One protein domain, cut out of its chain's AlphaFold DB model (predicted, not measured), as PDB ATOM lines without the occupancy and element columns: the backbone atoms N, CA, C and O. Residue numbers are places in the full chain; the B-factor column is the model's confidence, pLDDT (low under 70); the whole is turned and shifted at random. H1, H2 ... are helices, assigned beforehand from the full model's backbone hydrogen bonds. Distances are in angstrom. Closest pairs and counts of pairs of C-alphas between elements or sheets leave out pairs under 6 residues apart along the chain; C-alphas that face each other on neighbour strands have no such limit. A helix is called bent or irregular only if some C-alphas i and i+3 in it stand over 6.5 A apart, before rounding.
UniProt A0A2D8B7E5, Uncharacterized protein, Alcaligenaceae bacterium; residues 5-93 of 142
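AT A GLANCE: This is residues 5 to 93 of the 142 residues of an uncharacterized protein of Alcaligenaceae bacterium (UniProt A0A2D8B7E5). Eight short helices make a cluster built round H1, the longest, which sits nearest the middle with H2, H5, H7 and H8 packed on it. Beyond H2, towards one end of the long axis, lie H3 and H4, loosely joined to the rest; H6 and H7 lie towards the other end, and H5 crosses H1 at residues 11 to 16. The printed part has 89 residues, with eight named helices in the order H1 to H8 and no named strand, and its class is all helix. It is compact, with a radius of gyration of the C-alphas of 12.0 A, and spans 35 by 23 by 22 A.

IN THESE COORDINATES: H1 is residues 5 to 16, 17.1 A long, from C-alpha 5 at (19.493, 10.727, -82.594). H2 is residues 21 to 29, 11.9 A. H3, residues 36 to 42, 10.5 A, is irregular: C-alphas 37 and 40 are 7.1 A apart. H4 is residues 51 to 54, 5.1 A. H5 is residues 59 to 66, 10.2 A, beginning at C-alpha 59 at (18.983, 13.196, -99.097). H6 is residues 68 to 76, 12.2 A. H7, residues 80 to 84, and H8, residues 87 to 91, are 6.2 A each; C-alpha 91 is at (14.313, 10.391, -85.804).

HOW THE PARTS SIT: H1 is the hub and touches four helices. It forms a helical hairpin with H2, at a shallow tilt of 31 degrees, opposite ways; the closest C-alphas, of Ala 7 and Val 28, are 6.0 A apart. With residues 11 to 16 alone H1 touches H5, about perpendicular at 78 degrees, closest at the C-alphas of Trp 15 and Lys 60, 4.9 A. It touches H7 at the C-alphas of Val 12 and Leu 84, 6.1 A, and H8 at those of Gln 9 and Ala 87, 5.1 A. H5 touches H6 at a steep tilt of 46 degrees, opposite ways, closest at the C-alphas of Ala 64 and Asn 71, 5.3 A. H2 and H4 only just touch, with 3 pairs of C-alphas within 8 A, the closest those of Leu 21 and Phe 53, 5.9 A. H3 is close to H2 but not clearly touching, closest at the C-alphas of Leu 25 and Ala 39, 7.6 A. H1 and H3 are apart. In H1, H2, H5, H6, H7 and H8 every O i to N i+4 pair is within hydrogen-bond range; in H3 it is 0 of 3, with 3 of 4 O i to N i+3 pairs within range, and H4 is too short for an O i to N i+4 pair.

THE WHOLE: The C-alphas farthest apart, of Asn 33 and Val 78, are 35.4 A apart. The printed part has no cut and no long link. The mean pLDDT of the printed part is 91.8, and no printed residue is under 70.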
ATOM      1  N   SER A   5      19.615   9.281 -82.793       93.06
ATOM      2  CA  SER A   5      19.493  10.727 -82.594       93.06
ATOM      3  C   SER A   5      20.602  11.478 -83.327       93.06
ATOM      4  O   SER A   5      20.321  12.399 -84.097       93.06
ATOM      5  N   LYS A   6      21.861  11.044 -83.191       94.12
ATOM      6  CA  LYS A   6      22.985  11.644 -83.927       94.12
ATOM      7  C   LYS A   6      22.890  11.409 -85.432       94.12
ATOM      8  O   LYS A   6      23.185  12.316 -86.207       94.12
ATOM      9  N   ALA A   7      22.428  10.238 -85.869       94.62
ATOM     10  CA  ALA A   7      22.192   9.961 -87.282       94.62
ATOM     11  C   ALA A   7      21.110  10.878 -87.874       94.62
ATOM     12  O   ALA A   7      21.267  11.354 -88.995       94.62
ATOM     13  N   ALA A   8      20.052  11.194 -87.122       95.50
ATOM     14  CA  ALA A   8      19.031  12.149 -87.546       95.50
ATOM     15  C   ALA A   8      19.573  13.586 -87.632       95.50
ATOM     16  O   ALA A   8      19.271  14.297 -88.588       95.50
ATOM     17  N   GLN A   9      20.433  14.008 -86.699       95.62
ATOM     18  CA  GLN A   9      21.131  15.297 -86.801       95.62
ATOM     19  C   GLN A   9      22.024  15.348 -88.049       95.62
ATOM     20  O   GLN A   9      21.972  16.305 -88.821       95.62
ATOM     21  N   TYR A  10      22.789  14.285 -88.303       95.88
ATOM     22  CA  TYR A  10      23.599  14.163 -89.514       95.88
ATOM     23  C   TYR A  10      22.756  14.107 -90.786       95.88
ATOM     24  O   TYR A  10      23.203  14.580 -91.826       95.88
ATOM     25  N   PHE A  11      21.533  13.586 -90.720       96.31
ATOM     26  CA  PHE A  11      20.612  13.587 -91.851       96.31
ATOM     27  C   PHE A  11      20.205  15.014 -92.227       96.31
ATOM     28  O   PHE A  11      20.178  15.353 -93.408       96.31
ATOM     29  N   VAL A  12      19.979  15.888 -91.238       96.19
ATOM     30  CA  VAL A  12      19.758  17.323 -91.485       96.19
ATOM     31  C   VAL A  12      20.992  17.955 -92.133       96.19
ATOM     32  O   VAL A  12      20.867  18.677 -93.121       96.19
ATOM     33  N   VAL A  13      22.194  17.659 -91.631       95.94
ATOM     34  CA  VAL A  13      23.446  18.160 -92.230       95.94
ATOM     35  C   VAL A  13      23.588  17.690 -93.678       95.94
ATOM     36  O   VAL A  13      23.920  18.488 -94.553       95.94
ATOM     37  N   ALA A  14      23.291  16.420 -93.943       96.50
ATOM     38  CA  ALA A  14      23.313  15.825 -95.271       96.50
ATOM     39  C   ALA A  14      22.280  16.473 -96.206       96.50
ATOM     40  O   ALA A  14      22.578  16.717 -97.372       96.50
ATOM     41  N   TRP A  15      21.099  16.828 -95.695       96.69
ATOM     42  CA  TRP A  15      20.088  17.579 -96.438       96.69
ATOM     43  C   TRP A  15      20.576  18.990 -96.807       96.69
ATOM     44  O   TRP A  15      20.436  19.415 -97.956       96.69
ATOM     45  N   VAL A  16      21.202  19.704 -95.863       95.19
ATOM     46  CA  VAL A  16      21.744  21.059 -96.082       95.19
ATOM     47  C   VAL A  16      22.897  21.038 -97.087       95.19
ATOM     48  O   VAL A  16      22.925  21.861 -97.999       95.19
ATOM     49  N   LYS A  17      23.819  20.077 -96.954       94.06
ATOM     50  CA  LYS A  17      24.994  19.919 -97.826       94.06
ATOM     51  C   LYS A  17      24.713  19.180 -99.139       94.06
ATOM     52  O   LYS A  17      25.647  18.939 -99.895       94.06
ATOM     53  N   ASP A  18      23.457  18.818 -99.388       94.31
ATOM     54  CA  ASP A  18      23.008  18.089-100.579       94.31
ATOM     55  C   ASP A  18      23.772  16.773-100.828       94.31
ATOM     56  O   ASP A  18      24.122  16.415-101.948       94.31
ATOM     57  N   TRP A  19      24.049  16.038 -99.753       96.44
ATOM     58  CA  TRP A  19      24.716  14.741 -99.829       96.44
ATOM     59  C   TRP A  19      23.825  13.685-100.479       96.44
ATOM     60  O   TRP A  19      22.596  13.699-100.337       96.44
ATOM     61  N   SER A  20      24.457  12.707-101.131       95.56
ATOM     62  CA  SER A  20      23.755  11.500-101.555       95.56
ATOM     63  C   SER A  20      23.438  10.594-100.368       95.56
ATOM     64  O   SER A  20      24.104  10.634 -99.328       95.56
ATOM     65  N   LEU A  21      22.411   9.751-100.510       94.56
ATOM     66  CA  LEU A  21      22.075   8.738 -99.506       94.56
ATOM     67  C   LEU A  21      23.256   7.796 -99.227       94.56
ATOM     68  O   LEU A  21      23.393   7.326 -98.100       94.56
ATOM     69  N   ARG A  22      24.130   7.559-100.219       93.50
ATOM     70  CA  ARG A  22      25.365   6.781-100.038       93.50
ATOM     71  C   ARG A  22      26.337   7.512 -99.127       93.50
ATOM     72  O   ARG A  22      26.758   6.942 -98.130       93.50
ATOM     73  N   THR A  23      26.644   8.772 -99.439       94.19
ATOM     74  CA  THR A  23      27.551   9.597 -98.630       94.19
ATOM     75  C   THR A  23      27.051   9.714 -97.197       94.19
ATOM     76  O   THR A  23      27.832   9.559 -96.262       94.19
ATOM     77  N   PHE A  24      25.746   9.930 -97.015       95.38
ATOM     78  CA  PHE A  24      25.132   9.938 -95.694       95.38
ATOM     79  C   PHE A  24      25.324   8.602 -94.971       95.38
ATOM     80  O   PHE A  24      25.821   8.602 -93.847       95.38
ATOM     81  N   LEU A  25      24.967   7.479 -95.607       93.62
ATOM     82  CA  LEU A  25      25.056   6.162 -94.979       93.62
ATOM     83  C   LEU A  25      26.498   5.829 -94.584       93.62
ATOM     84  O   LEU A  25      26.718   5.422 -93.451       93.62
ATOM     85  N   THR A  26      27.466   6.086 -95.468       91.94
ATOM     86  CA  THR A  26      28.899   5.919 -95.184       91.94
ATOM     87  C   THR A  26      29.360   6.793 -94.016       91.94
ATOM     88  O   THR A  26      30.159   6.348 -93.197       91.94
ATOM     89  N   ALA A  27      28.854   8.025 -93.908       91.94
ATOM     90  CA  ALA A  27      29.222   8.931 -92.824       91.94
ATOM     91  C   ALA A  27      28.672   8.484 -91.459       91.94
ATOM     92  O   ALA A  27      29.356   8.640 -90.452       91.94
ATOM     93  N   VAL A  28      27.452   7.935 -91.402       93.19
ATOM     94  CA  VAL A  28      26.832   7.498 -90.133       93.19
ATOM     95  C   VAL A  28      27.175   6.060 -89.749       93.19
ATOM     96  O   VAL A  28      27.005   5.675 -88.589       93.19
ATOM     97  N   SER A  29      27.650   5.252 -90.698       88.75
ATOM     98  CA  SER A  29      28.081   3.883 -90.429       88.75
ATOM     99  C   SER A  29      29.490   3.804 -89.835       88.75
ATOM    100  O   SER A  29      29.818   2.787 -89.238       88.75
ATOM    101  N   ASP A  30      30.274   4.889 -89.873       82.62
ATOM    102  CA  ASP A  30      31.568   5.008 -89.175       82.62
ATOM    103  C   ASP A  30      32.535   3.853 -89.510       82.62
ATOM    104  O   ASP A  30      33.125   3.219 -88.640       82.62
ATOM    105  N   GLY A  31      32.624   3.511 -90.800       74.06
ATOM    106  CA  GLY A  31      33.454   2.407 -91.298       74.06
ATOM    107  C   GLY A  31      32.785   1.029 -91.278       74.06
ATOM    108  O   GLY A  31      33.298   0.102 -91.906       74.06
ATOM    109  N   GLU A  32      31.615   0.878 -90.651       80.88
ATOM    110  CA  GLU A  32      30.815  -0.341 -90.781       80.88
ATOM    111  C   GLU A  32      30.167  -0.420 -92.169       80.88
ATOM    112  O   GLU A  32      29.628   0.559 -92.701       80.88
ATOM    113  N   ASN A  33      30.199  -1.613 -92.764       79.38
ATOM    114  CA  ASN A  33      29.673  -1.848 -94.103       79.38
ATOM    115  C   ASN A  33      28.190  -2.252 -94.041       79.38
ATOM    116  O   ASN A  33      27.832  -3.414 -94.246       79.38
ATOM    117  N   ILE A  34      27.327  -1.290 -93.699       87.00
ATOM    118  CA  ILE A  34      25.871  -1.489 -93.685       87.00
ATOM    119  C   ILE A  34      25.393  -1.664 -95.128       87.00
ATOM    120  O   ILE A  34      25.529  -0.760 -95.958       87.00
ATOM    121  N   LYS A  35      24.796  -2.823 -95.429       88.44
ATOM    122  CA  LYS A  35      24.169  -3.062 -96.733       88.44
ATOM    123  C   LYS A  35      23.007  -2.096 -96.935       88.44
ATOM    124  O   LYS A  35      22.245  -1.824 -96.010       88.44
ATOM    125  N   TRP A  36      22.825  -1.616 -98.163       90.00
ATOM    126  CA  TRP A  36      21.740  -0.684 -98.493       90.00
ATOM    127  C   TRP A  36      20.353  -1.249 -98.160       90.00
ATOM    128  O   TRP A  36      19.506  -0.516 -97.660       90.00
ATOM    129  N   SER A  37      20.154  -2.557 -98.333       87.38
ATOM    130  CA  SER A  37      18.934  -3.282 -97.944       87.38
ATOM    131  C   SER A  37      18.662  -3.298 -96.436       87.38
ATOM    132  O   SER A  37      17.512  -3.442 -96.021       87.38
ATOM    133  N   ASP A  38      19.690  -3.128 -95.606       90.38
ATOM    134  CA  ASP A  38      19.567  -3.121 -94.148       90.38
ATOM    135  C   ASP A  38      19.480  -1.700 -93.570       90.38
ATOM    136  O   ASP A  38      19.104  -1.533 -92.410       90.38
ATOM    137  N   ALA A  39      19.747  -0.663 -94.372       90.94
ATOM    138  CA  ALA A  39      19.796   0.729 -93.923       90.94
ATOM    139  C   ALA A  39      18.512   1.170 -93.192       90.94
ATOM    140  O   ALA A  39      18.589   1.814 -92.144       90.94
ATOM    141  N   HIS A  40      17.341   0.757 -93.685       91.69
ATOM    142  CA  HIS A  40      16.051   1.053 -93.054       91.69
ATOM    143  C   HIS A  40      15.893   0.418 -91.660       91.69
ATOM    144  O   HIS A  40      15.273   1.005 -90.775       91.69
ATOM    145  N   LYS A  41      16.467  -0.773 -91.427       91.00
ATOM    146  CA  LYS A  41      16.386  -1.456 -90.122       91.00
ATOM    147  C   LYS A  41      17.082  -0.640 -89.031       91.00
ATOM    148  O   LYS A  41      16.595  -0.565 -87.904       91.00
ATOM    149  N   HIS A  42      18.200  -0.007 -89.383       91.06
ATOM    150  CA  HIS A  42      18.962   0.853 -88.480       91.06
ATOM    151  C   HIS A  42      18.341   2.250 -88.368       91.06
ATOM    152  O   HIS A  42      18.191   2.779 -87.262       91.06
ATOM    153  N   TYR A  43      17.911   2.815 -89.498       92.88
ATOM    154  CA  TYR A  43      17.396   4.176 -89.607       92.88
ATOM    155  C   TYR A  43      16.048   4.175 -90.352       92.88
ATOM    156  O   TYR A  43      16.032   4.262 -91.581       92.88
ATOM    157  N   PRO A  44      14.908   4.116 -89.634       92.12
ATOM    158  CA  PRO A  44      13.581   3.948 -90.243       92.12
ATOM    159  C   PRO A  44      13.151   5.050 -91.218       92.12
ATOM    160  O   PRO A  44      12.191   4.875 -91.955       92.12
ATOM    161  N   TRP A  45      13.833   6.196 -91.247       93.06
ATOM    162  CA  TRP A  45      13.575   7.266 -92.214       93.06
ATOM    163  C   TRP A  45      14.301   7.085 -93.560       93.06
ATOM    164  O   TRP A  45      14.100   7.880 -94.485       93.06
ATOM    165  N   LEU A  46      15.159   6.071 -93.689       93.38
ATOM    166  CA  LEU A  46      15.846   5.725 -94.934       93.38
ATOM    167  C   LEU A  46      15.013   4.783 -95.811       93.38
ATOM    168  O   LEU A  46      14.170   4.062 -95.286       93.38
ATOM    169  N   PRO A  47      15.268   4.736 -97.131       91.38
ATOM    170  CA  PRO A  47      14.539   3.854 -98.036       91.38
ATOM    171  C   PRO A  47      14.591   2.382 -97.629       91.38
ATOM    172  O   PRO A  47      15.632   1.884 -97.208       91.38
ATOM    173  N   HIS A  48      13.472   1.684 -97.830       88.56
ATOM    174  CA  HIS A  48      13.383   0.233 -97.651       88.56
ATOM    175  C   HIS A  48      14.111  -0.557 -98.739       88.56
ATOM    176  O   HIS A  48      14.563  -1.670 -98.487       88.56
ATOM    177  N   ASP A  49      14.154  -0.022 -99.956       87.88
ATOM    178  CA  ASP A  49      14.767  -0.665-101.106       87.88
ATOM    179  C   ASP A  49      16.096  -0.005-101.486       87.88
ATOM    180  O   ASP A  49      16.377   1.149-101.166       87.88
ATOM    181  N   GLU A  50      16.925  -0.749-102.214       87.69
ATOM    182  CA  GLU A  50      18.251  -0.290-102.631       87.69
ATOM    183  C   GLU A  50      18.194   0.720-103.790       87.69
ATOM    184  O   GLU A  50      19.194   1.368-104.100       87.69
ATOM    185  N   GLY A  51      17.037   0.890-104.438       87.56
ATOM    186  CA  GLY A  51      16.874   1.700-105.643       87.56
ATOM    187  C   GLY A  51      17.368   3.143-105.493       87.56
ATOM    188  O   GLY A  51      18.161   3.590-106.330       87.56
ATOM    189  N   PRO A  52      16.967   3.887-104.445       90.00
ATOM    190  CA  PRO A  52      17.442   5.248-104.217       90.00
ATOM    191  C   PRO A  52      18.952   5.331-103.982       90.00
ATOM    192  O   PRO A  52      19.580   6.283-104.450       90.00
ATOM    193  N   PHE A  53      19.543   4.322-103.335       88.94
ATOM    194  CA  PHE A  53      20.990   4.225-103.158       88.94
ATOM    195  C   PHE A  53      21.682   3.950-104.497       88.94
ATOM    196  O   PHE A  53      22.628   4.647-104.850       88.94
ATOM    197  N   ILE A  54      21.192   3.013-105.312       87.56
ATOM    198  CA  ILE A  54      21.750   2.699-106.642       87.56
ATOM    199  C   ILE A  54      21.696   3.916-107.581       87.56
ATOM    200  O   ILE A  54      22.637   4.157-108.332       87.56
ATOM    201  N   ARG A  55      20.636   4.723-107.498       86.31
ATOM    202  CA  ARG A  55      20.448   5.938-108.311       86.31
ATOM    203  C   ARG A  55      21.183   7.173-107.784       86.31
ATOM    204  O   ARG A  55      20.976   8.250-108.331       86.31
ATOM    205  N   ASP A  56      21.979   7.017-106.726       88.50
ATOM    206  CA  ASP A  56      22.699   8.101-106.047       88.50
ATOM    207  C   ASP A  56      21.778   9.278-105.676       88.50
ATOM    208  O   ASP A  56      22.070  10.453-105.875       88.50
ATOM    209  N   THR A  57      20.590   8.941-105.168       92.31
ATOM    210  CA  THR A  57      19.565   9.927-104.816       92.31
ATOM    211  C   THR A  57      20.066  10.805-103.673       92.31
ATOM    212  O   THR A  57      20.595  10.295-102.682       92.31
ATOM    213  N   THR A  58      19.878  12.122-103.785       95.62
ATOM    214  CA  THR A  58      20.224  13.046-102.700       95.62
ATOM    215  C   THR A  58      19.279  12.893-101.521       95.62
ATOM    216  O   THR A  58      18.093  12.593-101.685       95.62
ATOM    217  N   VAL A  59      19.793  13.147-100.317       95.31
ATOM    218  CA  VAL A  59      18.983  13.196 -99.097       95.31
ATOM    219  C   VAL A  59      17.824  14.168 -99.288       95.31
ATOM    220  O   VAL A  59      16.683  13.813 -99.020       95.31
ATOM    221  N   LYS A  60      18.090  15.344 -99.863       94.25
ATOM    222  CA  LYS A  60      17.079  16.363-100.161       94.25
ATOM    223  C   LYS A  60      15.957  15.851-101.061       94.25
ATOM    224  O   LYS A  60      14.785  16.021-100.728       94.25
ATOM    225  N   ARG A  61      16.295  15.170-102.160       92.69
ATOM    226  CA  ARG A  61      15.297  14.573-103.058       92.69
ATOM    227  C   ARG A  61      14.492  13.479-102.363       92.69
ATOM    228  O   ARG A  61      13.271  13.461-102.481       92.69
ATOM    229  N   TRP A  62      15.158  12.594-101.625       93.56
ATOM    230  CA  TRP A  62      14.478  11.560-100.849       93.56
ATOM    231  C   TRP A  62      13.510  12.170 -99.833       93.56
ATOM    232  O   TRP A  62      12.354  11.766 -99.779       93.56
ATOM    233  N   THR A  63      13.931  13.188 -99.078       93.25
ATOM    234  CA  THR A  63      13.062  13.878 -98.114       93.25
ATOM    235  C   THR A  63      11.872  14.542 -98.808       93.25
ATOM    236  O   THR A  63      10.766  14.462 -98.291       93.25
ATOM    237  N   ALA A  64      12.045  15.140 -99.988       91.75
ATOM    238  CA  ALA A  64      10.933  15.737-100.731       91.75
ATOM    239  C   ALA A  64       9.877  14.702-101.167       91.75
ATOM    240  O   ALA A  64       8.680  14.993-101.145       91.75
ATOM    241  N   GLU A  65      10.305  13.497-101.551       89.25
ATOM    242  CA  GLU A  65       9.404  12.434-102.010       89.25
ATOM    243  C   GLU A  65       8.784  11.647-100.846       89.25
ATOM    244  O   GLU A  65       7.586  11.365-100.853       89.25
ATOM    245  N   ALA A  66       9.592  11.311 -99.843       89.19
ATOM    246  CA  ALA A  66       9.223  10.423 -98.750       89.19
ATOM    247  C   ALA A  66       8.654  11.185 -97.540       89.19
ATOM    248  O   ALA A  66       7.734  10.710 -96.884       89.19
ATOM    249  N   MET A  67       9.153  12.395 -97.273       89.19
ATOM    250  CA  MET A  67       8.894  13.188 -96.066       89.19
ATOM    251  C   MET A  67       8.509  14.635 -96.397       89.19
ATOM    252  O   MET A  67       9.072  15.573 -95.827       89.19
ATOM    253  N   LYS A  68       7.561  14.848 -97.318       89.38
ATOM    254  CA  LYS A  68       7.249  16.196 -97.828       89.38
ATOM    255  C   LYS A  68       7.032  17.236 -96.716       89.38
ATOM    256  O   LYS A  68       7.592  18.321 -96.778       89.38
ATOM    257  N   SER A  69       6.313  16.879 -95.650       90.44
ATOM    258  CA  SER A  69       6.061  17.781 -94.517       90.44
ATOM    259  C   SER A  69       7.322  18.210 -93.754       90.44
ATOM    260  O   SER A  69       7.374  19.323 -93.236       90.44
ATOM    261  N   ILE A  70       8.336  17.346 -93.658       91.62
ATOM    262  CA  ILE A  70       9.633  17.686 -93.057       91.62
ATOM    263  C   ILE A  70      10.477  18.476 -94.057       91.62
ATOM    264  O   ILE A  70      11.111  19.450 -93.665       91.62
ATOM    265  N   ASN A  71      10.455  18.094 -95.336       94.19
ATOM    266  CA  ASN A  71      11.161  18.814 -96.391       94.19
ATOM    267  C   ASN A  71      10.724  20.280 -96.468       94.19
ATOM    268  O   ASN A  71      11.573  21.163 -96.484       94.19
ATOM    269  N   ASP A  72       9.416  20.535 -96.473       93.94
ATOM    270  CA  ASP A  72       8.870  21.891 -96.539       93.94
ATOM    271  C   ASP A  72       9.317  22.699 -95.307       93.94
ATOM    272  O   ASP A  72       9.845  23.796 -95.439       93.94
ATOM    273  N   ARG A  73       9.312  22.083 -94.116       93.75
ATOM    274  CA  ARG A  73       9.841  22.707 -92.890       93.75
ATOM    275  C   ARG A  73      11.342  22.997 -92.929       93.75
ATOM    276  O   ARG A  73      11.782  23.958 -92.304       93.75
ATOM    277  N   PHE A  74      12.144  22.181 -93.614       94.44
ATOM    278  CA  PHE A  74      13.563  22.486 -93.805       94.44
ATOM    279  C   PHE A  74      13.775  23.706 -94.704       94.44
ATOM    280  O   PHE A  74      14.726  24.461 -94.480       94.44
ATOM    281  N   TRP A  75      12.904  23.904 -95.697       94.00
ATOM    282  CA  TRP A  75      12.904  25.101 -96.535       94.00
ATOM    283  C   TRP A  75      12.402  26.335 -95.781       94.00
ATOM    284  O   TRP A  75      13.013  27.391 -95.913       94.00
ATOM    285  N   ASP A  76      11.371  26.184 -94.947       93.94
ATOM    286  CA  ASP A  76      10.786  27.273 -94.150       93.94
ATOM    287  C   ASP A  76      11.704  27.755 -93.013       93.94
ATOM    288  O   ASP A  76      11.578  28.879 -92.525       93.94
ATOM    289  N   ALA A  77      12.624  26.907 -92.549       93.50
ATOM    290  CA  ALA A  77      13.570  27.268 -91.502       93.50
ATOM    291  C   ALA A  77      14.561  28.339 -91.987       93.50
ATOM    292  O   ALA A  77      15.193  28.191 -93.033       93.50
ATOM    293  N   VAL A  78      14.744  29.395 -91.189       89.12
ATOM    294  CA  VAL A  78      15.585  30.551 -91.545       89.12
ATOM    295  C   VAL A  78      17.073  30.187 -91.561       89.12
ATOM    296  O   VAL A  78      17.786  30.509 -92.511       89.12
ATOM    297  N   ASP A  79      17.545  29.464 -90.544       93.38
ATOM    298  CA  ASP A  79      18.956  29.120 -90.372       93.38
ATOM    299  C   ASP A  79      19.191  27.611 -90.171       93.38
ATOM    300  O   ASP A  79      18.270  26.794 -90.067       93.38
ATOM    301  N   ASN A  80      20.465  27.215 -90.146       91.75
ATOM    302  CA  ASN A  80      20.849  25.812 -89.976       91.75
ATOM    303  C   ASN A  80      20.586  25.284 -88.558       91.75
ATOM    304  O   ASN A  80      20.419  24.077 -88.394       91.75
ATOM    305  N   SER A  81      20.517  26.159 -87.553       92.62
ATOM    306  CA  SER A  81      20.235  25.772 -86.168       92.62
ATOM    307  C   SER A  81      18.764  25.375 -86.005       92.62
ATOM    308  O   SER A  81      18.447  24.310 -85.477       92.62
ATOM    309  N   ALA A  82      17.859  26.158 -86.592       92.69
ATOM    310  CA  ALA A  82      16.438  25.866 -86.695       92.69
ATOM    311  C   ALA A  82      16.184  24.565 -87.471       92.69
ATOM    312  O   ALA A  82      15.353  23.755 -87.057       92.69
ATOM    313  N   ARG A  83      16.938  24.310 -88.553       92.75
ATOM    314  CA  ARG A  83      16.884  23.024 -89.274       92.75
ATOM    315  C   ARG A  83      17.323  21.859 -88.388       92.75
ATOM    316  O   ARG A  83      16.662  20.824 -88.389       92.75
ATOM    317  N   LEU A  84      18.402  22.017 -87.619       93.81
ATOM    318  CA  LEU A  84      18.871  20.991 -86.678       93.81
ATOM    319  C   LEU A  84      17.843  20.702 -85.577       93.81
ATOM    320  O   LEU A  84      17.677  19.544 -85.204       93.81
ATOM    321  N   GLY A  85      17.075  21.705 -85.140       93.50
ATOM    322  CA  GLY A  85      15.951  21.527 -84.211       93.50
ATOM    323  C   GLY A  85      14.829  20.614 -84.728       93.50
ATOM    324  O   GLY A  85      13.987  20.161 -83.955       93.50
ATOM    325  N   LEU A  86      14.807  20.292 -86.026       93.75
ATOM    326  CA  LEU A  86      13.865  19.338 -86.618       93.75
ATOM    327  C   LEU A  86      14.386  17.889 -86.609       93.75
ATOM    328  O   LEU A  86      13.635  16.988 -86.988       93.75
ATOM    329  N   ALA A  87      15.620  17.633 -86.158       95.00
ATOM    330  CA  ALA A  87      16.218  16.293 -86.135       95.00
ATOM    331  C   ALA A  87      15.375  15.277 -85.345       95.00
ATOM    332  O   ALA A  87      15.171  14.159 -85.810       95.00
ATOM    333  N   ASP A  88      14.781  15.677 -84.218       94.31
ATOM    334  CA  ASP A  88      13.905  14.799 -83.427       94.31
ATOM    335  C   ASP A  88      12.673  14.330 -84.208       94.31
ATOM    336  O   ASP A  88      12.160  13.230 -83.993       94.31
ATOM    337  N   ARG A  89      12.179  15.161 -85.132       93.00
ATOM    338  CA  ARG A  89      11.060  14.798 -86.007       93.00
ATOM    339  C   ARG A  89      11.497  13.806 -87.076       93.00
ATOM    340  O   ARG A  89      10.723  12.908 -87.386       93.00
ATOM    341  N   VAL A  90      12.723  13.933 -87.590       93.50
ATOM    342  CA  VAL A  90      13.325  12.950 -88.505       93.50
ATOM    343  C   VAL A  90      13.507  11.608 -87.796       93.50
ATOM    344  O   VAL A  90      13.086  10.586 -88.323       93.50
ATOM    345  N   ALA A  91      14.050  11.609 -86.573       93.69
ATOM    346  CA  ALA A  91      14.313  10.391 -85.804       93.69
ATOM    347  C   ALA A  91      13.044   9.573 -85.504       93.69
ATOM    348  O   ALA A  91      13.091   8.346 -85.417       93.69
ATOM    349  N   LYS A  92      11.907  10.260 -85.339       91.38
ATOM    350  CA  LYS A  92      10.587   9.656 -85.093       91.38
ATOM    351  C   LYS A  92       9.863   9.246 -86.372       91.38
ATOM    352  O   LYS A  92       8.820   8.599 -86.294       91.38
ATOM    353  N   TRP A  93      10.364   9.652 -87.535       89.38
ATOM    354  CA  TRP A  93       9.705   9.367 -88.793       89.38
ATOM    355  C   TRP A  93      10.050   7.966 -89.299       89.38
ATOM    356  O   TRP A  93      11.174   7.483 -89.155       89.38
TER     357      TRP A  93